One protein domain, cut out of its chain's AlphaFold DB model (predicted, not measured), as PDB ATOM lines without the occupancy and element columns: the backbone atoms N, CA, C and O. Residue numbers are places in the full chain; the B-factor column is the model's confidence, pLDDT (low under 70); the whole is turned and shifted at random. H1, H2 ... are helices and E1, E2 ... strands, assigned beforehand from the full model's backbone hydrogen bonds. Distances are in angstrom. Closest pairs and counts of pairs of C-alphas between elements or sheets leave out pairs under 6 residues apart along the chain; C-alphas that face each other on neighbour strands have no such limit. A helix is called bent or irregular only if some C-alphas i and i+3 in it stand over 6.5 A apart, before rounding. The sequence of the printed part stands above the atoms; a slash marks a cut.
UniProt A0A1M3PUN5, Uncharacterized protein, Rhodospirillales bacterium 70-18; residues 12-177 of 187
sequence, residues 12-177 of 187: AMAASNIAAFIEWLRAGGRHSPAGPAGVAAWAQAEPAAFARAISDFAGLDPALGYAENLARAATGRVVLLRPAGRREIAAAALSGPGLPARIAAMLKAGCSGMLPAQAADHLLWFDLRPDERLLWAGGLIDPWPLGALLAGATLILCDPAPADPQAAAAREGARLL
ATOM      1  N   ALA A  12     123.924 145.641 129.477       93.44
ATOM      2  CA  ALA A  12     123.267 145.485 130.775       93.44
ATOM      3  C   ALA A  12     122.220 144.360 130.739       93.44
ATOM      4  O   ALA A  12     122.118 143.568 131.676       93.44
ATOM      5  N   MET A  13     121.478 144.249 129.634       93.62
ATOM      6  CA  MET A  13     120.522 143.162 129.425       93.62
ATOM      7  C   MET A  13     121.213 141.798 129.353       93.62
ATOM      8  O   MET A  13     120.757 140.858 130.002       93.62
ATOM      9  N   ALA A  14     122.320 141.682 128.619       94.25
ATOM     10  CA  ALA A  14     123.090 140.446 128.500       94.25
ATOM     11  C   ALA A  14     123.750 140.028 129.825       94.25
ATOM     12  O   ALA A  14     123.822 138.839 130.122       94.25
ATOM     13  N   ALA A  15     124.183 140.993 130.640       94.81
ATOM     14  CA  ALA A  15     124.780 140.739 131.949       94.81
ATOM     15  C   ALA A  15     123.749 140.428 133.053       94.81
ATOM     16  O   ALA A  15     124.135 140.068 134.167       94.81
ATOM     17  N   SER A  16     122.447 140.588 132.796       96.75
ATOM     18  CA  SER A  16     121.384 140.374 133.789       96.75
ATOM     19  C   SER A  16     121.300 138.922 134.289       96.75
ATOM     20  O   SER A  16     121.523 137.963 133.547       96.75
ATOM     21  N   ASN A  17     120.902 138.735 135.545       96.81
ATOM     22  CA  ASN A  17     120.594 137.424 136.117       96.81
ATOM     23  C   ASN A  17     119.462 136.727 135.348       96.81
ATOM     24  O   ASN A  17     119.451 135.502 135.254       96.81
ATOM     25  N   ILE A  18     118.522 137.482 134.766       97.00
ATOM     26  CA  ILE A  18     117.465 136.893 133.939       97.00
ATOM     27  C   ILE A  18     118.005 136.342 132.616       97.00
ATOM     28  O   ILE A  18     117.565 135.276 132.192       97.00
ATOM     29  N   ALA A  19     118.990 136.998 131.994       96.81
ATOM     30  CA  ALA A  19     119.682 136.448 130.831       96.81
ATOM     31  C   ALA A  19     120.463 135.178 131.204       96.81
ATOM     32  O   ALA A  19     120.347 134.169 130.507       96.81
ATOM     33  N   ALA A  20     121.160 135.184 132.346       97.06
ATOM     34  CA  ALA A  20     121.840 133.999 132.873       97.06
ATOM     35  C   ALA A  20     120.864 132.838 133.152       97.06
ATOM     36  O   ALA A  20     121.152 131.692 132.811       97.06
ATOM     37  N   PHE A  21     119.685 133.126 133.711       97.44
ATOM     38  CA  PHE A  21     118.638 132.134 133.952       97.44
ATOM     39  C   PHE A  21     118.075 131.551 132.648       97.44
ATOM     40  O   PHE A  21     117.906 130.338 132.539       97.44
ATOM     41  N   ILE A  22     117.821 132.389 131.637       97.31
ATOM     42  CA  ILE A  22     117.359 131.942 130.313       97.31
ATOM     43  C   ILE A  22     118.393 131.028 129.654       97.31
ATOM     44  O   ILE A  22     118.031 129.980 129.117       97.31
ATOM     45  N   GLU A  23     119.672 131.403 129.702       97.00
ATOM     46  CA  GLU A  23     120.743 130.582 129.140       97.00
ATOM     47  C   GLU A  23     120.878 129.253 129.890       97.00
ATOM     48  O   GLU A  23     120.960 128.196 129.266       97.00
ATOM     49  N   TRP A  24     120.786 129.275 131.221       97.69
ATOM     50  CA  TRP A  24     120.764 128.063 132.039       97.69
ATOM     51  C   TRP A  24     119.596 127.128 131.676       97.69
ATOM     52  O   TRP A  24     119.788 125.918 131.533       97.69
ATOM     53  N   LEU A  25     118.389 127.671 131.463       97.62
ATOM     54  CA  LEU A  25     117.227 126.884 131.036       97.62
ATOM     55  C   LEU A  25     117.436 126.241 129.658       97.62
ATOM     56  O   LEU A  25     117.077 125.072 129.466       97.62
ATOM     57  N   ARG A  26     118.021 126.998 128.719       96.12
ATOM     58  CA  ARG A  26     118.328 126.543 127.358       96.12
ATOM     59  C   ARG A  26     119.368 125.429 127.373       96.12
ATOM     60  O   ARG A  26     119.132 124.382 126.777       96.12
ATOM     61  N   ALA A  27     120.466 125.623 128.099       96.62
ATOM     62  CA  ALA A  27     121.521 124.626 128.253       96.62
ATOM     63  C   ALA A  27     121.004 123.326 128.894       96.62
ATOM     64  O   ALA A  27     121.454 122.237 128.543       96.62
ATOM     65  N   GLY A  28     120.023 123.423 129.798       95.56
ATOM     66  CA  GLY A  28     119.371 122.271 130.423       95.56
ATOM     67  C   GLY A  28     118.258 121.613 129.598       95.56
ATOM     68  O   GLY A  28     117.670 120.646 130.079       95.56
ATOM     69  N   GLY A  29     117.913 122.136 128.414       93.75
ATOM     70  CA  GLY A  29     116.825 121.611 127.577       93.75
ATOM     71  C   GLY A  29     115.431 121.678 128.222       93.75
ATOM     72  O   GLY A  29     114.559 120.890 127.867       93.75
ATOM     73  N   ARG A  30     115.219 122.573 129.200       86.62
ATOM     74  CA  ARG A  30     113.998 122.611 130.032       86.62
ATOM     75  C   ARG A  30     112.873 123.414 129.384       86.62
ATOM     76  O   ARG A  30     111.784 122.905 129.146       86.62
ATOM     77  N   HIS A  31     113.138 124.696 129.153       86.00
ATOM     78  CA  HIS A  31     112.211 125.687 128.616       86.00
ATOM     79  C   HIS A  31     113.045 126.802 127.974       86.00
ATOM     80  O   HIS A  31     114.167 127.048 128.403       86.00
ATOM     81  N   SER A  32     112.546 127.486 126.949       90.12
ATOM     82  CA  SER A  32     113.292 128.579 126.310       90.12
ATOM     83  C   SER A  32     112.376 129.784 126.129       90.12
ATOM     84  O   SER A  32     111.848 129.991 125.035       90.12
ATOM     85  N   PRO A  33     112.157 130.575 127.193       91.94
ATOM     86  CA  PRO A  33     111.312 131.752 127.104       91.94
ATOM     87  C   PRO A  33     111.942 132.794 126.170       91.94
ATOM     88  O   PRO A  33     113.165 132.951 126.112       91.94
ATOM     89  N   ALA A  34     111.100 133.521 125.434       94.00
ATOM     90  CA  ALA A  34     111.516 134.563 124.496       94.00
ATOM     91  C   ALA A  34     111.922 135.854 125.237       94.00
ATOM     92  O   ALA A  34     111.228 136.869 125.195       94.00
ATOM     93  N   GLY A  35     113.038 135.797 125.962       93.81
ATOM     94  CA  GLY A  35     113.559 136.922 126.735       93.81
ATOM     95  C   GLY A  35     112.830 137.163 128.069       93.81
ATOM     96  O   GLY A  35     112.013 136.345 128.501       93.81
ATOM     97  N   PRO A  36     113.109 138.301 128.733       93.38
ATOM     98  CA  PRO A  36     112.578 138.640 130.058       93.38
ATOM     99  C   PRO A  36     111.050 138.598 130.170       93.38
ATOM    100  O   PRO A  36     110.507 138.034 131.119       93.38
ATOM    101  N   ALA A  37     110.344 139.153 129.179       93.62
ATOM    102  CA  ALA A  37     108.881 139.147 129.157       93.62
ATOM    103  C   ALA A  37     108.318 137.718 129.060       93.62
ATOM    104  O   ALA A  37     107.310 137.408 129.694       93.62
ATOM    105  N   GLY A  38     109.002 136.832 128.326       95.69
ATOM    106  CA  GLY A  38     108.656 135.414 128.250       95.69
ATOM    107  C   GLY A  38     108.796 134.700 129.595       95.69
ATOM    108  O   GLY A  38     107.938 133.894 129.941       95.69
ATOM    109  N   VAL A  39     109.821 135.030 130.389       96.44
ATOM    110  CA  VAL A  39     109.989 134.472 131.744       96.44
ATOM    111  C   VAL A  39     108.840 134.909 132.653       96.44
ATOM    112  O   VAL A  39     108.277 134.079 133.360       96.44
ATOM    113  N   ALA A  40     108.458 136.190 132.618       94.38
ATOM    114  CA  ALA A  40     107.345 136.694 133.424       94.38
ATOM    115  C   ALA A  40     106.003 136.053 133.029       94.38
ATOM    116  O   ALA A  40     105.226 135.664 133.901       94.38
ATOM    117  N   ALA A  41     105.746 135.897 131.725       94.69
ATOM    118  CA  ALA A  41     104.560 135.206 131.226       94.69
ATOM    119  C   ALA A  41     104.534 133.732 131.664       94.69
ATOM    120  O   ALA A  41     103.505 133.246 132.131       94.69
ATOM    121  N   TRP A  42     105.672 133.038 131.588       95.94
ATOM    122  CA  TRP A  42     105.796 131.652 132.044       95.94
ATOM    123  C   TRP A  42     105.574 131.511 133.554       95.94
ATOM    124  O   TRP A  42     104.823 130.636 133.979       95.94
ATOM    125  N   ALA A  43     106.140 132.407 134.368       95.44
ATOM    126  CA  ALA A  43     105.941 132.407 135.819       95.44
ATOM    127  C   ALA A  43     104.460 132.542 136.221       95.44
ATOM    128  O   ALA A  43     104.048 131.991 137.241       95.44
ATOM    129  N   GLN A  44     103.661 133.254 135.419       93.38
ATOM    130  CA  GLN A  44     102.216 133.389 135.625       93.38
ATOM    131  C   GLN A  44     101.437 132.170 135.123       93.38
ATOM    132  O   GLN A  44     100.517 131.716 135.801       93.38
ATOM    133  N   ALA A  45     101.788 131.651 133.945       95.56
ATOM    134  CA  ALA A  45     101.082 130.534 133.324       95.56
ATOM    135  C   ALA A  45     101.344 129.197 134.037       95.56
ATOM    136  O   ALA A  45     100.438 128.378 134.174       95.56
ATOM    137  N   GLU A  46     102.574 128.976 134.507       96.00
ATOM    138  CA  GLU A  46     103.029 127.703 135.070       96.00
ATOM    139  C   GLU A  46     103.829 127.907 136.374       96.00
ATOM    140  O   GLU A  46     105.011 127.552 136.459       96.00
ATOM    141  N   PRO A  47     103.204 128.446 137.438       95.44
ATOM    142  CA  PRO A  47     103.910 128.871 138.647       95.44
ATOM    143  C   PRO A  47     104.676 127.735 139.339       95.44
ATOM    144  O   PRO A  47     105.757 127.963 139.875       95.44
ATOM    145  N   ALA A  48     104.168 126.499 139.299       95.12
ATOM    146  CA  ALA A  48     104.845 125.346 139.893       95.12
ATOM    147  C   ALA A  48     106.111 124.935 139.117       95.12
ATOM    148  O   ALA A  48     107.148 124.658 139.725       95.12
ATOM    149  N   ALA A  49     106.047 124.920 137.781       96.31
ATOM    150  CA  ALA A  49     107.199 124.602 136.936       96.31
ATOM    151  C   ALA A  49     108.279 125.684 137.064       96.31
ATOM    152  O   ALA A  49     109.457 125.369 137.246       96.31
ATOM    153  N   PHE A  50     107.861 126.953 137.065       96.50
ATOM    154  CA  PHE A  50     108.740 128.090 137.305       96.50
ATOM    155  C   PHE A  50     109.386 128.034 138.697       96.50
ATOM    156  O   PHE A  50     110.607 128.145 138.807       96.50
ATOM    157  N   ALA A  51     108.605 127.777 139.754       95.81
ATOM    158  CA  ALA A  51     109.118 127.645 141.119       95.81
ATOM    159  C   ALA A  51     110.163 126.521 141.237       95.81
ATOM    160  O   ALA A  51     111.178 126.672 141.920       95.81
ATOM    161  N   ARG A  52     109.968 125.399 140.541       95.88
ATOM    162  CA  ARG A  52     110.968 124.325 140.504       95.88
ATOM    163  C   ARG A  52     112.240 124.756 139.775       95.88
ATOM    164  O   ARG A  52     113.334 124.529 140.275       95.88
ATOM    165  N   ALA A  53     112.103 125.407 138.624       97.12
ATOM    166  CA  ALA A  53     113.244 125.874 137.848       97.12
ATOM    167  C   ALA A  53     114.079 126.921 138.598       97.12
ATOM    168  O   ALA A  53     115.304 126.830 138.588       97.12
ATOM    169  N   ILE A  54     113.439 127.874 139.280       96.75
ATOM    170  CA  ILE A  54     114.165 128.871 140.075       96.75
ATOM    171  C   ILE A  54     114.823 128.246 141.307       96.75
ATOM    172  O   ILE A  54     115.907 128.671 141.689       96.75
ATOM    173  N   SER A  55     114.216 127.205 141.890       95.81
ATOM    174  CA  SER A  55     114.827 126.451 142.992       95.81
ATOM    175  C   SER A  55     116.120 125.785 142.546       95.81
ATOM    176  O   SER A  55     117.152 125.969 143.184       95.81
ATOM    177  N   ASP A  56     116.079 125.082 141.413       96.12
ATOM    178  CA  ASP A  56     117.249 124.425 140.831       96.12
ATOM    179  C   ASP A  56     118.337 125.447 140.453       96.12
ATOM    180  O   ASP A  56     119.513 125.228 140.740       96.12
ATOM    181  N   PHE A  57     117.955 126.577 139.846       95.69
ATOM    182  CA  PHE A  57     118.885 127.649 139.476       95.69
ATOM    183  C   PHE A  57     119.552 128.299 140.694       95.69
ATOM    184  O   PHE A  57     120.751 128.559 140.675       95.69
ATOM    185  N   ALA A  58     118.792 128.522 141.769       94.62
ATOM    186  CA  ALA A  58     119.298 129.071 143.025       94.62
ATOM    187  C   ALA A  58     119.997 128.022 143.916       94.62
ATOM    188  O   ALA A  58     120.440 128.352 145.014       94.62
ATOM    189  N   GLY A  59     120.086 126.760 143.477       94.56
ATOM    190  CA  GLY A  59     120.717 125.679 144.238       94.56
ATOM    191  C   GLY A  59     119.972 125.301 145.523       94.56
ATOM    192  O   GLY A  59     120.599 124.828 146.473       94.56
ATOM    193  N   LEU A  60     118.655 125.526 145.569       94.00
ATOM    194  CA  LEU A  60     117.818 125.156 146.705       94.00
ATOM    195  C   LEU A  60     117.649 123.639 146.768       94.00
ATOM    196  O   LEU A  60     117.327 122.984 145.777       94.00
ATOM    197  N   ASP A  61     117.813 123.092 147.964       94.25
ATOM    198  CA  ASP A  61     117.633 121.676 148.239       94.25
ATOM    199  C   ASP A  61     116.265 121.462 148.909       94.25
ATOM    200  O   ASP A  61     116.037 121.970 150.015       94.25
ATOM    201  N   PRO A  62     115.334 120.723 148.274       91.56
ATOM    202  CA  PRO A  62     114.012 120.478 148.841       91.56
ATOM    203  C   PRO A  62     114.050 119.606 150.104       91.56
ATOM    204  O   PRO A  62     113.060 119.569 150.831       91.56
ATOM    205  N   ALA A  63     115.160 118.909 150.378       93.69
ATOM    206  CA  ALA A  63     115.349 118.165 151.621       93.69
ATOM    207  C   ALA A  63     115.774 119.064 152.794       93.69
ATOM    208  O   ALA A  63     115.741 118.627 153.945       93.69
ATOM    209  N   LEU A  64     116.177 120.309 152.522       92.00
ATOM    210  CA  LEU A  64     116.613 121.268 153.529       92.00
ATOM    211  C   LEU A  64     115.480 122.213 153.949       92.00
ATOM    212  O   LEU A  64     114.608 122.604 153.168       92.00
ATOM    213  N   GLY A  65     115.521 122.625 155.215       91.00
ATOM    214  CA  GLY A  65     114.651 123.668 155.738       91.00
ATOM    215  C   GLY A  65     115.023 125.060 155.218       91.00
ATOM    216  O   GLY A  65     115.950 125.256 154.424       91.00
ATOM    217  N   TYR A  66     114.254 126.053 155.656       90.88
ATOM    218  CA  TYR A  66     114.405 127.439 155.218       90.88
ATOM    219  C   TYR A  66     115.771 128.023 155.615       90.88
ATOM    220  O   TYR A  66     116.482 128.589 154.785       90.88
ATOM    221  N   ALA A  67     116.155 127.849 156.883       90.94
ATOM    222  CA  ALA A  67     117.403 128.378 157.422       90.94
ATOM    223  C   ALA A  67     118.628 127.667 156.834       90.94
ATOM    224  O   ALA A  67     119.633 128.313 156.552       90.94
ATOM    225  N   GLU A  68     118.537 126.357 156.608       92.00
ATOM    226  CA  GLU A  68     119.610 125.550 156.035       92.00
ATOM    227  C   GLU A  68     119.885 125.929 154.579       92.00
ATOM    228  O   GLU A  68     121.045 126.077 154.201       92.00
ATOM    229  N   ASN A  69     118.842 126.156 153.774       93.75
ATOM    230  CA  ASN A  69     119.003 126.646 152.404       93.75
ATOM    231  C   ASN A  69     119.678 128.028 152.367       93.75
ATOM    232  O   ASN A  69     120.638 128.227 151.622       93.75
ATOM    233  N   LEU A  70     119.243 128.963 153.219       91.62
ATOM    234  CA  LEU A  70     119.876 130.284 153.331       91.62
ATOM    235  C   LEU A  70     121.331 130.195 153.807       91.62
ATOM    236  O   LEU A  70     122.194 130.914 153.306       91.62
ATOM    237  N   ALA A  71     121.614 129.306 154.760       90.56
ATOM    238  CA  ALA A  71     122.963 129.080 155.262       90.56
ATOM    239  C   ALA A  71     123.874 128.408 154.226       90.56
ATOM    240  O   ALA A  71     125.083 128.620 154.267       90.56
ATOM    241  N   ARG A  72     123.318 127.617 153.297       85.75
ATOM    242  CA  ARG A  72     124.065 126.909 152.247       85.75
ATOM    243  C   ARG A  72     124.426 127.789 151.053       85.75
ATOM    244  O   ARG A  72     125.476 127.555 150.460       85.75
ATOM    245  N   ALA A  73     123.638 128.813 150.727       75.25
ATOM    246  CA  ALA A  73     123.913 129.766 149.637       75.25
ATOM    247  C   ALA A  73     125.145 130.685 149.898       75.25
ATOM    248  O   ALA A  73     125.264 131.783 149.359       75.25
ATOM    249  N   ALA A  74     126.062 130.260 150.776       58.97
ATOM    250  CA  ALA A  74     127.004 131.070 151.534       58.97
ATOM    251  C   ALA A  74     128.106 131.741 150.703       58.97
ATOM    252  O   ALA A  74     129.235 131.264 150.613       58.97
ATOM    253  N   THR A  75     127.801 132.955 150.259       74.75
ATOM    254  CA  THR A  75     128.759 134.078 150.279       74.75
ATOM    255  C   THR A  75     128.194 135.322 150.979       74.75
ATOM    256  O   THR A  75     128.962 136.162 151.451       74.75
ATOM    257  N   GLY A  76     126.867 135.396 151.141       83.19
ATOM    258  CA  GLY A  76     126.176 136.535 151.739       83.19
ATOM    259  C   GLY A  76     126.407 136.728 153.239       83.19
ATOM    260  O   GLY A  76     126.856 135.844 153.980       83.19
ATOM    261  N   ARG A  77     126.065 137.930 153.708       91.19
ATOM    262  CA  ARG A  77     126.204 138.352 155.110       91.19
ATOM    263  C   ARG A  77     124.966 139.106 155.562       91.19
ATOM    264  O   ARG A  77     124.350 139.814 154.775       91.19
ATOM    265  N   VAL A  78     124.636 139.000 156.843       90.75
ATOM    266  CA  VAL A  78     123.618 139.828 157.491       90.75
ATOM    267  C   VAL A  78     124.306 140.852 158.386       90.75
ATOM    268  O   VAL A  78     125.016 140.502 159.326       90.75
ATOM    269  N   VAL A  79     124.075 142.132 158.122       92.69
ATOM    270  CA  VAL A  79     124.501 143.250 158.961       92.69
ATOM    271  C   VAL A  79     123.295 143.744 159.746       92.69
ATOM    272  O   VAL A  79     122.316 144.208 159.174       92.69
ATOM    273  N   LEU A  80     123.364 143.675 161.068       90.94
ATOM    274  CA  LEU A  80     122.391 144.277 161.965       90.94
ATOM    275  C   LEU A  80     122.891 145.659 162.400       90.94
ATOM    276  O   LEU A  80     123.876 145.767 163.140       90.94
ATOM    277  N   LEU A  81     122.200 146.706 161.955       90.38
ATOM    278  CA  LEU A  81     122.437 148.091 162.354       90.38
ATOM    279  C   LEU A  81     121.512 148.471 163.505       90.38
ATOM    280  O   LEU A  81     120.291 148.430 163.364       90.38
ATOM    281  N   ARG A  82     122.102 148.859 164.638       88.31
ATOM    282  CA  ARG A  82     121.398 149.336 165.833       88.31
ATOM    283  C   ARG A  82     121.984 150.673 166.289       88.31
ATOM    284  O   ARG A  82     123.151 150.935 166.001       88.31
ATOM    285  N   PRO A  83     121.252 151.472 167.088       85.44
ATOM    286  CA  PRO A  83     121.804 152.677 167.705       85.44
ATOM    287  C   PRO A  83     123.064 152.389 168.532       85.44
ATOM    288  O   PRO A  83     124.013 153.161 168.509       85.44
ATOM    289  N   ALA A  84     123.099 151.234 169.207       87.50
ATOM    290  CA  ALA A  84     124.237 150.782 170.007       87.50
ATOM    291  C   ALA A  84     125.421 150.242 169.178       87.50
ATOM    292  O   ALA A  84     126.452 149.898 169.750       87.50
ATOM    293  N   GLY A  85     125.278 150.110 167.855       90.75
ATOM    294  CA  GLY A  85     126.364 149.705 166.967       90.75
ATOM    295  C   GLY A  85     125.974 148.715 165.870       90.75
ATOM    296  O   GLY A  85     124.822 148.300 165.717       90.75
ATOM    297  N   ARG A  86     126.997 148.318 165.111       93.69
ATOM    298  CA  ARG A  86     126.931 147.414 163.959       93.69
ATOM    299  C   ARG A  86     127.348 146.003 164.369       93.69
ATOM    300  O   ARG A  86     128.384 145.826 165.005       93.69
ATOM    301  N   ARG A  87     126.571 144.992 163.980       91.94
ATOM    302  CA  ARG A  87     126.944 143.576 164.123       91.94
ATOM    303  C   ARG A  87     126.829 142.880 162.778       91.94
ATOM    304  O   ARG A  87     125.814 143.013 162.114       91.94
ATOM    305  N   GLU A  88     127.842 142.116 162.405       92.06
ATOM    306  CA  GLU A  88     127.868 141.352 161.159       92.06
ATOM    307  C   GLU A  88     127.818 139.856 161.464       92.06
ATOM    308  O   GLU A  88     128.415 139.389 162.435       92.06
ATOM    309  N   ILE A  89     127.031 139.123 160.683       90.25
ATOM    310  CA  ILE A  89     126.741 137.702 160.861       90.25
ATOM    311  C   ILE A  89     126.875 137.045 159.491       90.25
ATOM    312  O   ILE A  89     126.227 137.461 158.534       90.25
ATOM    313  N   ALA A  90     127.720 136.024 159.381       89.38
ATOM    314  CA  ALA A  90     127.826 135.244 158.151       89.38
ATOM    315  C   ALA A  90     126.521 134.475 157.891       89.38
ATOM    316  O   ALA A  90     125.938 133.942 158.837       89.38
ATOM    317  N   ALA A  91     126.085 134.356 156.630       84.50
ATOM    318  CA  ALA A  91     124.886 133.579 156.289       84.50
ATOM    319  C   ALA A  91     124.978 132.120 156.779       84.50
ATOM    320  O   ALA A  91     124.002 131.581 157.292       84.50
ATOM    321  N   ALA A  92     126.174 131.525 156.747       86.19
ATOM    322  CA  ALA A  92     126.430 130.177 157.263       86.19
ATOM    323  C   ALA A  92     126.071 129.992 158.753       86.19
ATOM    324  O   ALA A  92     125.854 128.869 159.197       86.19
ATOM    325  N   ALA A  93     125.985 131.074 159.537       89.25
ATOM    326  CA  ALA A  93     125.600 131.017 160.946       89.25
ATOM    327  C   ALA A  93     124.073 131.011 161.168       89.25
ATOM    328  O   ALA A  93     123.636 130.860 162.306       89.25
ATOM    329  N   LEU A  94     123.254 131.179 160.120       87.00
ATOM    330  CA  LEU A  94     121.790 131.285 160.234       87.00
ATOM    331  C   LEU A  94     121.089 129.975 160.614       87.00
ATOM    332  O   LEU A  94     119.949 130.016 161.066       87.00
ATOM    333  N   SER A  95     121.755 128.832 160.476       85.38
ATOM    334  CA  SER A  95     121.276 127.540 160.984       85.38
ATOM    335  C   SER A  95     121.729 127.254 162.424       85.38
ATOM    336  O   SER A  95     121.346 126.241 163.005       85.38
ATOM    337  N   GLY A  96     122.554 128.129 163.011       84.56
ATOM    338  CA  GLY A  96     123.144 127.950 164.335       84.56
ATOM    339  C   GLY A  96     122.376 128.643 165.470       84.56
ATOM    340  O   GLY A  96     121.522 129.505 165.239       84.56
ATOM    341  N   PRO A  97     122.688 128.305 166.734       86.69
ATOM    342  CA  PRO A  97     122.121 128.983 167.896       86.69
ATOM    343  C   PRO A  97     122.672 130.412 168.061       86.69
ATOM    344  O   PRO A  97     123.698 130.785 167.496       86.69
ATOM    345  N   GLY A  98     122.017 131.220 168.904       87.00
ATOM    346  CA  GLY A  98     122.541 132.533 169.319       87.00
ATOM    347  C   GLY A  98     122.318 133.675 168.321       87.00
ATOM    348  O   GLY A  98     122.966 134.726 168.416       87.00
ATOM    349  N   LEU A  99     121.398 133.493 167.374       89.31
ATOM    350  CA  LEU A  99     120.991 134.551 166.459       89.31
ATOM    351  C   LEU A  99     120.314 135.705 167.210       89.31
ATOM    352  O   LEU A  99     119.544 135.474 168.144       89.31
ATOM    353  N   PRO A 100     120.550 136.963 166.794       89.06
ATOM    354  CA  PRO A 100     119.748 138.086 167.256       89.06
ATOM    355  C   PRO A 100     118.252 137.804 167.088       89.06
ATOM    356  O   PRO A 100     117.834 137.291 166.048       89.06
ATOM    357  N   ALA A 101     117.451 138.203 168.081       87.56
ATOM    358  CA  ALA A 101     116.016 137.921 168.136       87.56
ATOM    359  C   ALA A 101     115.276 138.289 166.841       87.56
ATOM    360  O   ALA A 101     114.425 137.532 166.386       87.56
ATOM    361  N   ARG A 102     115.651 139.404 166.201       85.38
ATOM    362  CA  ARG A 102     115.086 139.817 164.913       85.38
ATOM    363  C   ARG A 102     115.323 138.792 163.800       85.38
ATOM    364  O   ARG A 102     114.389 138.425 163.100       85.38
ATOM    365  N   ILE A 103     116.561 138.329 163.639       88.19
ATOM    366  CA  ILE A 103     116.913 137.348 162.602       88.19
ATOM    367  C   ILE A 103     116.208 136.023 162.893       88.19
ATOM    368  O   ILE A 103     115.611 135.440 161.994       88.19
ATOM    369  N   ALA A 104     116.196 135.593 164.158       88.62
ATOM    370  CA  ALA A 104     115.465 134.401 164.575       88.62
ATOM    371  C   ALA A 104     113.956 134.509 164.279       88.62
ATOM    372  O   ALA A 104     113.352 133.550 163.806       88.62
ATOM    373  N   ALA A 105     113.348 135.678 164.504       88.38
ATOM    374  CA  ALA A 105     111.940 135.919 164.202       88.38
ATOM    375  C   ALA A 105     111.648 135.850 162.695       88.38
ATOM    376  O   ALA A 105     110.668 135.225 162.303       88.38
ATOM    377  N   MET A 106     112.509 136.433 161.854       90.94
ATOM    378  CA  MET A 106     112.377 136.349 160.395       90.94
ATOM    379  C   MET A 106     112.545 134.913 159.892       90.94
ATOM    380  O   MET A 106     111.742 134.460 159.086       90.94
ATOM    381  N   LEU A 107     113.530 134.165 160.401       89.56
ATOM    382  CA  LEU A 107     113.707 132.752 160.051       89.56
ATOM    383  C   LEU A 107     112.499 131.905 160.468       89.56
ATOM    384  O   LEU A 107     112.073 131.050 159.704       89.56
ATOM    385  N   LYS A 108     111.918 132.174 161.645       89.00
ATOM    386  CA  LYS A 108     110.698 131.507 162.121       89.00
ATOM    387  C   LYS A 108     109.463 131.860 161.285       89.00
ATOM    388  O   LYS A 108     108.572 131.029 161.147       89.00
ATOM    389  N   ALA A 109     109.384 133.093 160.787       87.06
ATOM    390  CA  ALA A 109     108.304 133.538 159.910       87.06
ATOM    391  C   ALA A 109     108.464 133.018 158.472       87.06
ATOM    392  O   ALA A 109     107.476 132.891 157.750       87.06
ATOM    393  N   GLY A 110     109.698 132.734 158.052       84.00
ATOM    394  CA  GLY A 110     110.001 132.099 156.780       84.00
ATOM    395  C   GLY A 110     109.581 130.633 156.754       84.00
ATOM    396  O   GLY A 110     109.594 129.930 157.762       84.00
ATOM    397  N   CYS A 111     109.225 130.148 155.570       81.00
ATOM    398  CA  CYS A 111     108.997 128.731 155.321       81.00
ATOM    399  C   CYS A 111     109.575 128.347 153.956       81.00
ATOM    400  O   CYS A 111     109.639 129.180 153.049       81.00
ATOM    401  N   SER A 112     110.011 127.092 153.792       75.25
ATOM    402  CA  SER A 112     110.726 126.646 152.583       75.25
ATOM    403  C   SER A 112     109.945 126.899 151.289       75.25
ATOM    404  O   SER A 112     110.545 127.221 150.269       75.25
ATOM    405  N   GLY A 113     108.607 126.856 151.336       80.75
ATOM    406  CA  GLY A 113     107.747 127.161 150.187       80.75
ATOM    407  C   GLY A 113     107.853 128.601 149.662       80.75
ATOM    408  O   GLY A 113     107.450 128.861 148.534       80.75
ATOM    409  N   MET A 114     108.413 129.537 150.437       88.50
ATOM    410  CA  MET A 114     108.612 130.931 150.017       88.50
ATOM    411  C   MET A 114     109.948 131.174 149.310       88.50
ATOM    412  O   MET A 114     110.069 132.173 148.601       88.50
ATOM    413  N   LEU A 115     110.946 130.301 149.492       92.12
ATOM    414  CA  LEU A 115     112.286 130.505 148.928       92.12
ATOM    415  C   LEU A 115     112.289 130.642 147.401       92.12
ATOM    416  O   LEU A 115     112.981 131.536 146.923       92.12
ATOM    417  N   PRO A 116     111.510 129.863 146.621       94.75
ATOM    418  CA  PRO A 116     111.499 130.022 145.169       94.75
ATOM    419  C   PRO A 116     111.018 131.411 144.736       94.75
ATOM    420  O   PRO A 116     111.612 132.036 143.862       94.75
ATOM    421  N   ALA A 117     109.974 131.934 145.387       93.88
ATOM    422  CA  ALA A 117     109.458 133.270 145.105       93.88
ATOM    423  C   ALA A 117     110.452 134.364 145.528       93.88
ATOM    424  O   ALA A 117     110.703 135.300 144.778       93.88
ATOM    425  N   GLN A 118     111.073 134.219 146.701       94.12
ATOM    426  CA  GLN A 118     112.104 135.144 147.174       94.12
ATOM    427  C   GLN A 118     113.337 135.144 146.262       94.12
ATOM    428  O   GLN A 118     113.880 136.213 145.983       94.12
ATOM    429  N   ALA A 119     113.757 133.971 145.785       94.81
ATOM    430  CA  ALA A 119     114.827 133.820 144.812       94.81
ATOM    431  C   ALA A 119     114.463 134.516 143.497       94.81
ATOM    432  O   ALA A 119     115.256 135.310 143.008       94.81
ATOM    433  N   ALA A 120     113.257 134.292 142.966       96.00
ATOM    434  CA  ALA A 120     112.793 134.959 141.749       96.00
ATOM    435  C   ALA A 120     112.808 136.489 141.893       96.00
ATOM    436  O   ALA A 120     113.356 137.175 141.032       96.00
ATOM    437  N   ASP A 121     112.284 137.013 143.003       95.38
ATOM    438  CA  ASP A 121     112.297 138.447 143.287       95.38
ATOM    439  C   ASP A 121     113.722 139.002 143.290       95.38
ATOM    440  O   ASP A 121     114.024 139.927 142.539       95.38
ATOM    441  N   HIS A 122     114.611 138.447 144.114       95.44
ATOM    442  CA  HIS A 122     115.935 139.032 144.323       95.44
ATOM    443  C   HIS A 122     116.879 138.768 143.152       95.44
ATOM    444  O   HIS A 122     117.553 139.692 142.707       95.44
ATOM    445  N   LEU A 123     116.911 137.538 142.632       95.19
ATOM    446  CA  LEU A 123     117.783 137.177 141.520       95.19
ATOM    447  C   LEU A 123     117.274 137.777 140.217       95.19
ATOM    448  O   LEU A 123     118.049 138.421 139.533       95.19
ATOM    449  N   LEU A 124     116.004 137.585 139.854       95.69
ATOM    450  CA  LEU A 124     115.545 137.918 138.502       95.69
ATOM    451  C   LEU A 124     114.980 139.334 138.410       95.69
ATOM    452  O   LEU A 124     115.357 140.085 137.515       95.69
ATOM    453  N   TRP A 125     114.074 139.703 139.317       94.94
ATOM    454  CA  TRP A 125     113.309 140.948 139.185       94.94
ATOM    455  C   TRP A 125     114.046 142.170 139.727       94.94
ATOM    456  O   TRP A 125     113.928 143.257 139.167       94.94
ATOM    457  N   PHE A 126     114.828 141.994 140.790       95.25
ATOM    458  CA  PHE A 126     115.699 143.034 141.333       95.25
ATOM    459  C   PHE A 126     117.132 142.962 140.811       95.25
ATOM    460  O   PHE A 126     117.896 143.899 141.067       95.25
ATOM    461  N   ASP A 127     117.472 141.898 140.080       96.25
ATOM    462  CA  ASP A 127     118.795 141.671 139.497       96.25
ATOM    463  C   ASP A 127     119.928 141.832 140.525       96.25
ATOM    464  O   ASP A 127     120.952 142.455 140.254       96.25
ATOM    465  N   LEU A 128     119.702 141.340 141.750       95.62
ATOM    466  CA  LEU A 128     120.629 141.515 142.862       95.62
ATOM    467  C   LEU A 128     121.887 140.667 142.649       95.62
ATOM    468  O   LEU A 128     121.799 139.494 142.269       95.62
ATOM    469  N   ARG A 129     123.057 141.252 142.906       94.88
ATOM    470  CA  ARG A 129     124.370 140.630 142.698       94.88
ATOM    471  C   ARG A 129     125.072 140.280 144.015       94.88
ATOM    472  O   ARG A 129     124.765 140.884 145.045       94.88
ATOM    473  N   PRO A 130     126.029 139.332 144.005       93.38
ATOM    474  CA  PRO A 130     126.702 138.882 145.228       93.38
ATOM    475  C   PRO A 130     127.460 139.975 145.997       93.38
ATOM    476  O   PRO A 130     127.581 139.916 147.217       93.38
ATOM    477  N   ASP A 131     127.985 140.982 145.307       93.75
ATOM    478  CA  ASP A 131     128.725 142.101 145.896       93.75
ATOM    479  C   ASP A 131     127.822 143.261 146.345       93.75
ATOM    480  O   ASP A 131     128.269 144.162 147.063       93.75
ATOM    481  N   GLU A 132     126.538 143.227 145.988       96.00
ATOM    482  CA  GLU A 132     125.593 144.267 146.359       96.00
ATOM    483  C   GLU A 132     125.160 144.185 147.826       96.00
ATOM    484  O   GLU A 132     125.218 143.158 148.515       96.00
ATOM    485  N   ARG A 133     124.692 145.331 148.320       97.12
ATOM    486  CA  ARG A 133     124.185 145.504 149.680       97.12
ATOM    487  C   ARG A 133     122.717 145.894 149.598       97.12
ATOM    488  O   ARG A 133     122.373 146.872 148.942       97.12
ATOM    489  N   LEU A 134     121.854 145.158 150.285       96.44
ATOM    490  CA  LEU A 134     120.432 145.448 150.409       96.44
ATOM    491  C   LEU A 134     120.147 146.019 151.794       96.44
ATOM    492  O   LEU A 134     120.324 145.314 152.779       96.44
ATOM    493  N   LEU A 135     119.634 147.244 151.891       96.62
ATOM    494  CA  LEU A 135     119.062 147.754 153.134       96.62
ATOM    495  C   LEU A 135     117.563 147.471 153.191       96.62
ATOM    496  O   LEU A 135     116.803 147.882 152.314       96.62
ATOM    497  N   TRP A 136     117.132 146.817 154.270       94.56
ATOM    498  CA  TRP A 136     115.728 146.565 154.562       94.56
ATOM    499  C   TRP A 136     115.250 147.404 155.748       94.56
ATOM    500  O   TRP A 136     115.624 147.175 156.901       94.56
ATOM    501  N   ALA A 137     114.364 148.355 155.452       88.25
ATOM    502  CA  ALA A 137     113.696 149.201 156.442       88.25
ATOM    503  C   ALA A 137     112.255 148.751 156.756       88.25
ATOM    504  O   ALA A 137     111.523 149.464 157.439       88.25
ATOM    505  N   GLY A 138     111.824 147.598 156.233       86.12
ATOM    506  CA  GLY A 138     110.479 147.074 156.457       86.12
ATOM    507  C   GLY A 138     110.313 146.331 157.787       86.12
ATOM    508  O   GLY A 138     111.157 146.389 158.688       86.12
ATOM    509  N   GLY A 139     109.188 145.617 157.901       84.12
ATOM    510  CA  GLY A 139     108.738 144.973 159.137       84.12
ATOM    511  C   GLY A 139     109.756 144.019 159.772       84.12
ATOM    512  O   GLY A 139     110.576 143.400 159.091       84.12
ATOM    513  N   LEU A 140     109.677 143.891 161.102       77.31
ATOM    514  CA  LEU A 140     110.610 143.106 161.928       77.31
ATOM    515  C   LEU A 140     110.556 141.594 161.671       77.31
ATOM    516  O   LEU A 140     111.514 140.897 161.983       77.31
ATOM    517  N   ILE A 141     109.438 141.108 161.136       87.25
ATOM    518  CA  ILE A 141     109.148 139.680 160.959       87.25
ATOM    519  C   ILE A 141     108.986 139.281 159.494       87.25
ATOM    520  O   ILE A 141     108.661 138.132 159.225       87.25
ATOM    521  N   ASP A 142     109.160 140.207 158.547       91.12
ATOM    522  CA  ASP A 142     109.038 139.863 157.131       91.12
ATOM    523  C   ASP A 142     110.262 139.029 156.715       91.12
ATOM    524  O   ASP A 142     111.376 139.553 156.786       91.12
ATOM    525  N   PRO A 143     110.105 137.754 156.303       93.25
ATOM    526  CA  PRO A 143     111.229 136.938 155.857       93.25
ATOM    527  C   PRO A 143     111.706 137.313 154.450       93.25
ATOM    528  O   PRO A 143     112.800 136.914 154.068       93.25
ATOM    529  N   TRP A 144     110.917 138.068 153.672       94.19
ATOM    530  CA  TRP A 144     111.218 138.436 152.286       94.19
ATOM    531  C   TRP A 144     112.667 138.893 152.025       94.19
ATOM    532  O   TRP A 144     113.302 138.293 151.159       94.19
ATOM    533  N   PRO A 145     113.244 139.858 152.768       94.56
ATOM    534  CA  PRO A 145     114.599 140.341 152.500       94.56
ATOM    535  C   PRO A 145     115.700 139.293 152.737       94.56
ATOM    536  O   PRO A 145     116.820 139.494 152.274       94.56
ATOM    537  N   LEU A 146     115.423 138.168 153.420       93.94
ATOM    538  CA  LEU A 146     116.389 137.065 153.525       93.94
ATOM    539  C   LEU A 146     116.683 136.432 152.159       93.94
ATOM    540  O   LEU A 146     117.761 135.873 151.981       93.94
ATOM    541  N   GLY A 147     115.789 136.594 151.176       93.94
ATOM    542  CA  GLY A 147     116.016 136.186 149.789       93.94
ATOM    543  C   GLY A 147     117.259 136.810 149.151       93.94
ATOM    544  O   GLY A 147     117.871 136.187 148.291       93.94
ATOM    545  N   ALA A 148     117.705 137.980 149.620       94.94
ATOM    546  CA  ALA A 148     118.951 138.591 149.160       94.94
ATOM    547  C   ALA A 148     120.179 137.700 149.397       94.94
ATOM    548  O   ALA A 148     121.128 137.731 148.618       94.94
ATOM    549  N   LEU A 149     120.146 136.866 150.440       94.75
ATOM    550  CA  LEU A 149     121.230 135.935 150.741       94.75
ATOM    551  C   LEU A 149     121.347 134.828 149.686       94.75
ATOM    552  O   LEU A 149     122.446 134.331 149.466       94.75
ATOM    553  N   LEU A 150     120.252 134.490 148.992       93.50
ATOM    554  CA  LEU A 150     120.264 133.542 147.870       93.50
ATOM    555  C   LEU A 150     120.991 134.110 146.645       93.50
ATOM    556  O   LEU A 150     121.506 133.350 145.834       93.50
ATOM    557  N   ALA A 151     121.072 135.439 146.530       92.94
ATOM    558  CA  ALA A 151     121.889 136.121 145.530       92.94
ATOM    559  C   ALA A 151     123.358 136.279 145.953       92.94
ATOM    560  O   ALA A 151     124.141 136.872 145.220       92.94
ATOM    561  N   GLY A 152     123.736 135.802 147.145       93.38
ATOM    562  CA  GLY A 152     125.057 136.039 147.733       93.38
ATOM    563  C   GLY A 152     125.251 137.454 148.285       93.38
ATOM    564  O   GLY A 152     126.323 137.754 148.799       93.38
ATOM    565  N   ALA A 153     124.228 138.309 148.224       95.00
ATOM    566  CA  ALA A 153     124.321 139.709 148.612       95.00
ATOM    567  C   ALA A 153     124.471 139.902 150.131       95.00
ATOM    568  O   ALA A 153     124.194 139.019 150.953       95.00
ATOM    569  N   THR A 154     124.858 141.114 150.530       95.88
ATOM    570  CA  THR A 154     124.835 141.529 151.937       95.88
ATOM    571  C   THR A 154     123.474 142.119 152.300       95.88
ATOM    572  O   THR A 154     123.103 143.182 151.808       95.88
ATOM    573  N   LEU A 155     122.750 141.490 153.221       95.75
ATOM    574  CA  LEU A 155     121.510 142.020 153.781       95.75
ATOM    575  C   LEU A 155     121.792 142.897 155.004       95.75
ATOM    576  O   LEU A 155     122.378 142.447 155.982       95.75
ATOM    577  N   ILE A 156     121.302 144.127 155.001       95.56
ATOM    578  CA  ILE A 156     121.388 145.083 156.099       95.56
ATOM    579  C   ILE A 156     120.002 145.244 156.726       95.56
ATOM    580  O   ILE A 156     119.065 145.739 156.100       95.56
ATOM    581  N   LEU A 157     119.881 144.840 157.987       93.88
ATOM    582  CA  LEU A 157     118.679 144.969 158.802       93.88
ATOM    583  C   LEU A 157     118.860 146.108 159.802       93.88
ATOM    584  O   LEU A 157     119.800 146.092 160.598       93.88
ATOM    585  N   CYS A 158     117.942 147.069 159.807       90.12
ATOM    586  CA  CYS A 158     117.949 148.164 160.775       90.12
ATOM    587  C   CYS A 158     116.980 147.897 161.927       90.12
ATOM    588  O   CYS A 158     115.794 147.666 161.688       90.12
ATOM    589  N   ASP A 159     117.471 147.956 163.162       86.19
ATOM    590  CA  ASP A 159     116.681 147.773 164.379       86.19
ATOM    591  C   ASP A 159     116.982 148.877 165.422       86.19
ATOM    592  O   ASP A 159     118.027 148.827 166.082       86.19
ATOM    593  N   PRO A 160     116.116 149.903 165.570       88.69
ATOM    594  CA  PRO A 160     114.851 150.104 164.857       88.69
ATOM    595  C   PRO A 160     115.054 150.541 163.394       88.69
ATOM    596  O   PRO A 160     116.173 150.819 162.955       88.69
ATOM    597  N   ALA A 161     113.957 150.623 162.633       89.62
ATOM    598  CA  ALA A 161     113.982 151.205 161.292       89.62
ATOM    599  C   ALA A 161     114.492 152.664 161.343       89.62
ATOM    600  O   ALA A 161     114.143 153.401 162.270       89.62
ATOM    601  N   PRO A 162     115.323 153.098 160.378       91.00
ATOM    602  CA  PRO A 162     115.862 154.451 160.370       91.00
ATOM    603  C   PRO A 162     114.757 155.465 160.057       91.00
ATOM    604  O   PRO A 162     113.879 155.194 159.239       91.00
ATOM    605  N   ALA A 163     114.842 156.656 160.655       93.31
ATOM    606  CA  ALA A 163     113.930 157.763 160.346       93.31
ATOM    607  C   ALA A 163     114.003 158.176 158.864       93.31
ATOM    608  O   ALA A 163     112.988 158.516 158.265       93.31
ATOM    609  N   ASP A 164     115.198 158.085 158.273       95.12
ATOM    610  CA  ASP A 164     115.438 158.259 156.843       95.12
ATOM    611  C   ASP A 164     116.142 157.009 156.271       95.12
ATOM    612  O   ASP A 164     117.370 156.873 156.366       95.12
ATOM    613  N   PRO A 165     115.375 156.060 155.699       94.25
ATOM    614  CA  PRO A 165     115.924 154.872 155.051       94.25
ATOM    615  C   PRO A 165     116.814 155.167 153.847       94.25
ATOM    616  O   PRO A 165     117.750 154.408 153.603       94.25
ATOM    617  N   GLN A 166     116.551 156.245 153.106       95.12
ATOM    618  CA  GLN A 166     117.320 156.579 151.910       95.12
ATOM    619  C   GLN A 166     118.711 157.075 152.302       95.12
ATOM    620  O   GLN A 166     119.711 156.599 151.765       95.12
ATOM    621  N   ALA A 167     118.791 157.968 153.291       95.56
ATOM    622  CA  ALA A 167     120.069 158.410 153.839       95.56
ATOM    623  C   ALA A 167     120.841 157.250 154.484       95.56
ATOM    624  O   ALA A 167     122.058 157.151 154.325       95.56
ATOM    625  N   ALA A 168     120.154 156.342 155.187       94.12
ATOM    626  CA  ALA A 168     120.788 155.149 155.744       94.12
ATOM    627  C   ALA A 168     121.368 154.239 154.650       94.12
ATOM    628  O   ALA A 168     122.506 153.795 154.779       94.12
ATOM    629  N   ALA A 169     120.620 154.014 153.567       95.88
ATOM    630  CA  ALA A 169     121.062 153.206 152.438       95.88
ATOM    631  C   ALA A 169     122.274 153.839 151.737       95.88
ATOM    632  O   ALA A 169     123.268 153.155 151.508       95.88
ATOM    633  N   ALA A 170     122.253 155.158 151.512       96.31
ATOM    634  CA  ALA A 170     123.378 155.891 150.933       96.31
ATOM    635  C   ALA A 170     124.659 155.779 151.780       96.31
ATOM    636  O   ALA A 170     125.726 155.503 151.235       96.31
ATOM    637  N   ARG A 171     124.564 155.920 153.113       95.62
ATOM    638  CA  ARG A 171     125.719 155.751 154.023       95.62
ATOM    639  C   ARG A 171     126.316 154.349 153.979       95.62
ATOM    640  O   ARG A 171     127.517 154.190 154.159       95.62
ATOM    641  N   GLU A 172     125.475 153.346 153.775       95.38
ATOM    642  CA  GLU A 172     125.891 151.947 153.719       95.38
ATOM    643  C   GLU A 172     126.301 151.495 152.316       95.38
ATOM    644  O   GLU A 172     126.658 150.328 152.156       95.38
ATOM    645  N   GLY A 173     126.222 152.366 151.302       96.62
ATOM    646  CA  GLY A 173     126.400 151.967 149.904       96.62
ATOM    647  C   GLY A 173     125.426 150.856 149.500       96.62
ATOM    648  O   GLY A 173     125.807 149.917 148.808       96.62
ATOM    649  N   ALA A 174     124.198 150.910 150.015       97.12
ATOM    650  CA  ALA A 174     123.190 149.877 149.853       97.12
ATOM    651  C   ALA A 174     122.024 150.350 148.984       97.12
ATOM    652  O   ALA A 174     121.646 151.522 148.979       97.12
ATOM    653  N   ARG A 175     121.402 149.403 148.286       96.56
ATOM    654  CA  ARG A 175     120.118 149.594 147.618       96.56
ATOM    655  C   ARG A 175     119.012 149.507 148.657       96.56
ATOM    656  O   ARG A 175     118.970 148.574 149.456       96.56
ATOM    657  N   LEU A 176     118.095 150.468 148.633       94.94
ATOM    658  CA  LEU A 176     116.850 150.389 149.386       94.94
ATOM    659  C   LEU A 176     115.808 149.694 148.507       94.94
ATOM    660  O   LEU A 176     115.329 150.293 147.544       94.94
ATOM    661  N   LEU A 177     115.444 148.453 148.830       89.19
ATOM    662  CA  LEU A 177     114.320 147.790 148.165       89.19
ATOM    663  C   LEU A 177     113.075 147.837 149.036       89.19
ATOM    664  O   LEU A 177     113.121 147.771 150.266       89.19
TER     665      LEU A 177
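AT A GLANCE: This is residues 12 to 177 of the 187 residues of an uncharacterized protein of Rhodospirillales bacterium 70-18 (UniProt A0A1M3PUN5). A small, twisted sheet of four strands, with H9 over one face and H10 over the other, makes one end of the domain, and a cluster of the short helices H1, H2, H3 and H4 makes the other. H8, the longest helix, lies between the two and joins them, touching H2 and H4 on the cluster and H9 on the sheet end, while H5 packs on H9 and H6, and H6 and H7 graze the sheet. The printed part has 166 residues, with ten named helices and four named strands in the order H1 H2 H3 H4 H5 E1 E2 H6 H7 H8 E3 H9 E4 H10. The sheet runs E2 E1 E4 E3 and is mixed, and the class is mixed, helices and strands. The whole is compact, with a radius of gyration of the C-alphas of 16.2 A, and spans 52 by 35 by 24 A.

IN THESE COORDINATES: H1, residues 12 to 15, begins at C-alpha 12 at (123.267, 145.485, 130.775). H2 is residues 17 to 27, 15.0 A long, H3 is residues 35 to 45, 15.5 A, and H4 is residues 47 to 57, 15.0 A. H5, residues 66 to 72, is followed by the strands E1, residues 77 to 82, 16.1 A long, and E2, residues 85 to 90, 17.0 A. H6 is residues 91 to 95, and H7 is residues 101 to 109, 12.1 A long. H8, residues 112 to 125, measures 19.8 A from C-alpha 112 at (110.726, 126.646, 152.583) to C-alpha 125. H6 and H8 are only just irregular: C-alphas 92 and 95 are 6.9 A apart, and so are C-alphas 113 and 116. E3 is residues 133 to 136, H9 residues 144 to 151, 12.8 A long, and E4 residues 154 to 158, 13.0 A. H10, residues 165 to 171, ends at C-alpha 171 at (125.719, 155.751, 154.023).

HOW THE PARTS SIT: E1 and E2 form a hairpin and are antiparallel, with N 80 and O 87 at 2.7 A. E1 is parallel to E4, with N 79 and O 155 at 2.7 A, and E4 is parallel to E3, with N 156 and O 134 at 2.7 A. E3, H9 and E4 form a strand-helix-strand unit, two parallel neighbour strands with a helix between, and its crossover is right-handed. H9 lies over E4 at a height over the sheet of 8.5 A, and on the local plane it runs along the strands, at 6 degrees to E4. H10 lies on the opposite face at 9.2 A, only just over E3, on which 5 of its 7 C-alphas fall. Residues 175 to 176 pair in parallel with residues 134 to 135 of E3. H8 touches H9 at a steep tilt of 68 degrees, only just short of about perpendicular, closest at the C-alphas of Gln 118 and Gly 147, 4.8 A. H8 touches H4 with residues 115 to 120 alone, closest at the C-alphas of Ala 51 and Pro 116, 5.3 A, and it touches H2 with residues 123 to 125 alone, closest at the C-alphas of Ile 18 and Leu 124, 5.1 A. H2 and H3 touch about perpendicular, at 79 degrees, closest at the C-alphas of Ile 18 and Pro 36, 6.5 A, while H3 and H4 touch only at the corner. H1 is close to but not clearly touching H2. H5 touches H9 at a shallow tilt of 25 degrees, the same way, closest at the C-alphas of Leu 70 and Leu 149, 6.4 A. H6 and H7 are near each other. In H2, H3, H4, H5, H7 and H10 every O i to N i+4 pair is within hydrogen-bond range; in H8 it is 8 of 10, in H6 0 of 1 with 1 of 2 O i to N i+3 pairs, and in H9 0 of 4 with 5 of 5, and H1 is too short for such a pair.

THE WHOLE: The C-alphas of Gly 29 and Ala 84 are the two farthest apart, at 52.0 A. The printed part has no cut, and no link is long. The mean pLDDT of the printed part is 92.0, and residue 74 alone is under 70.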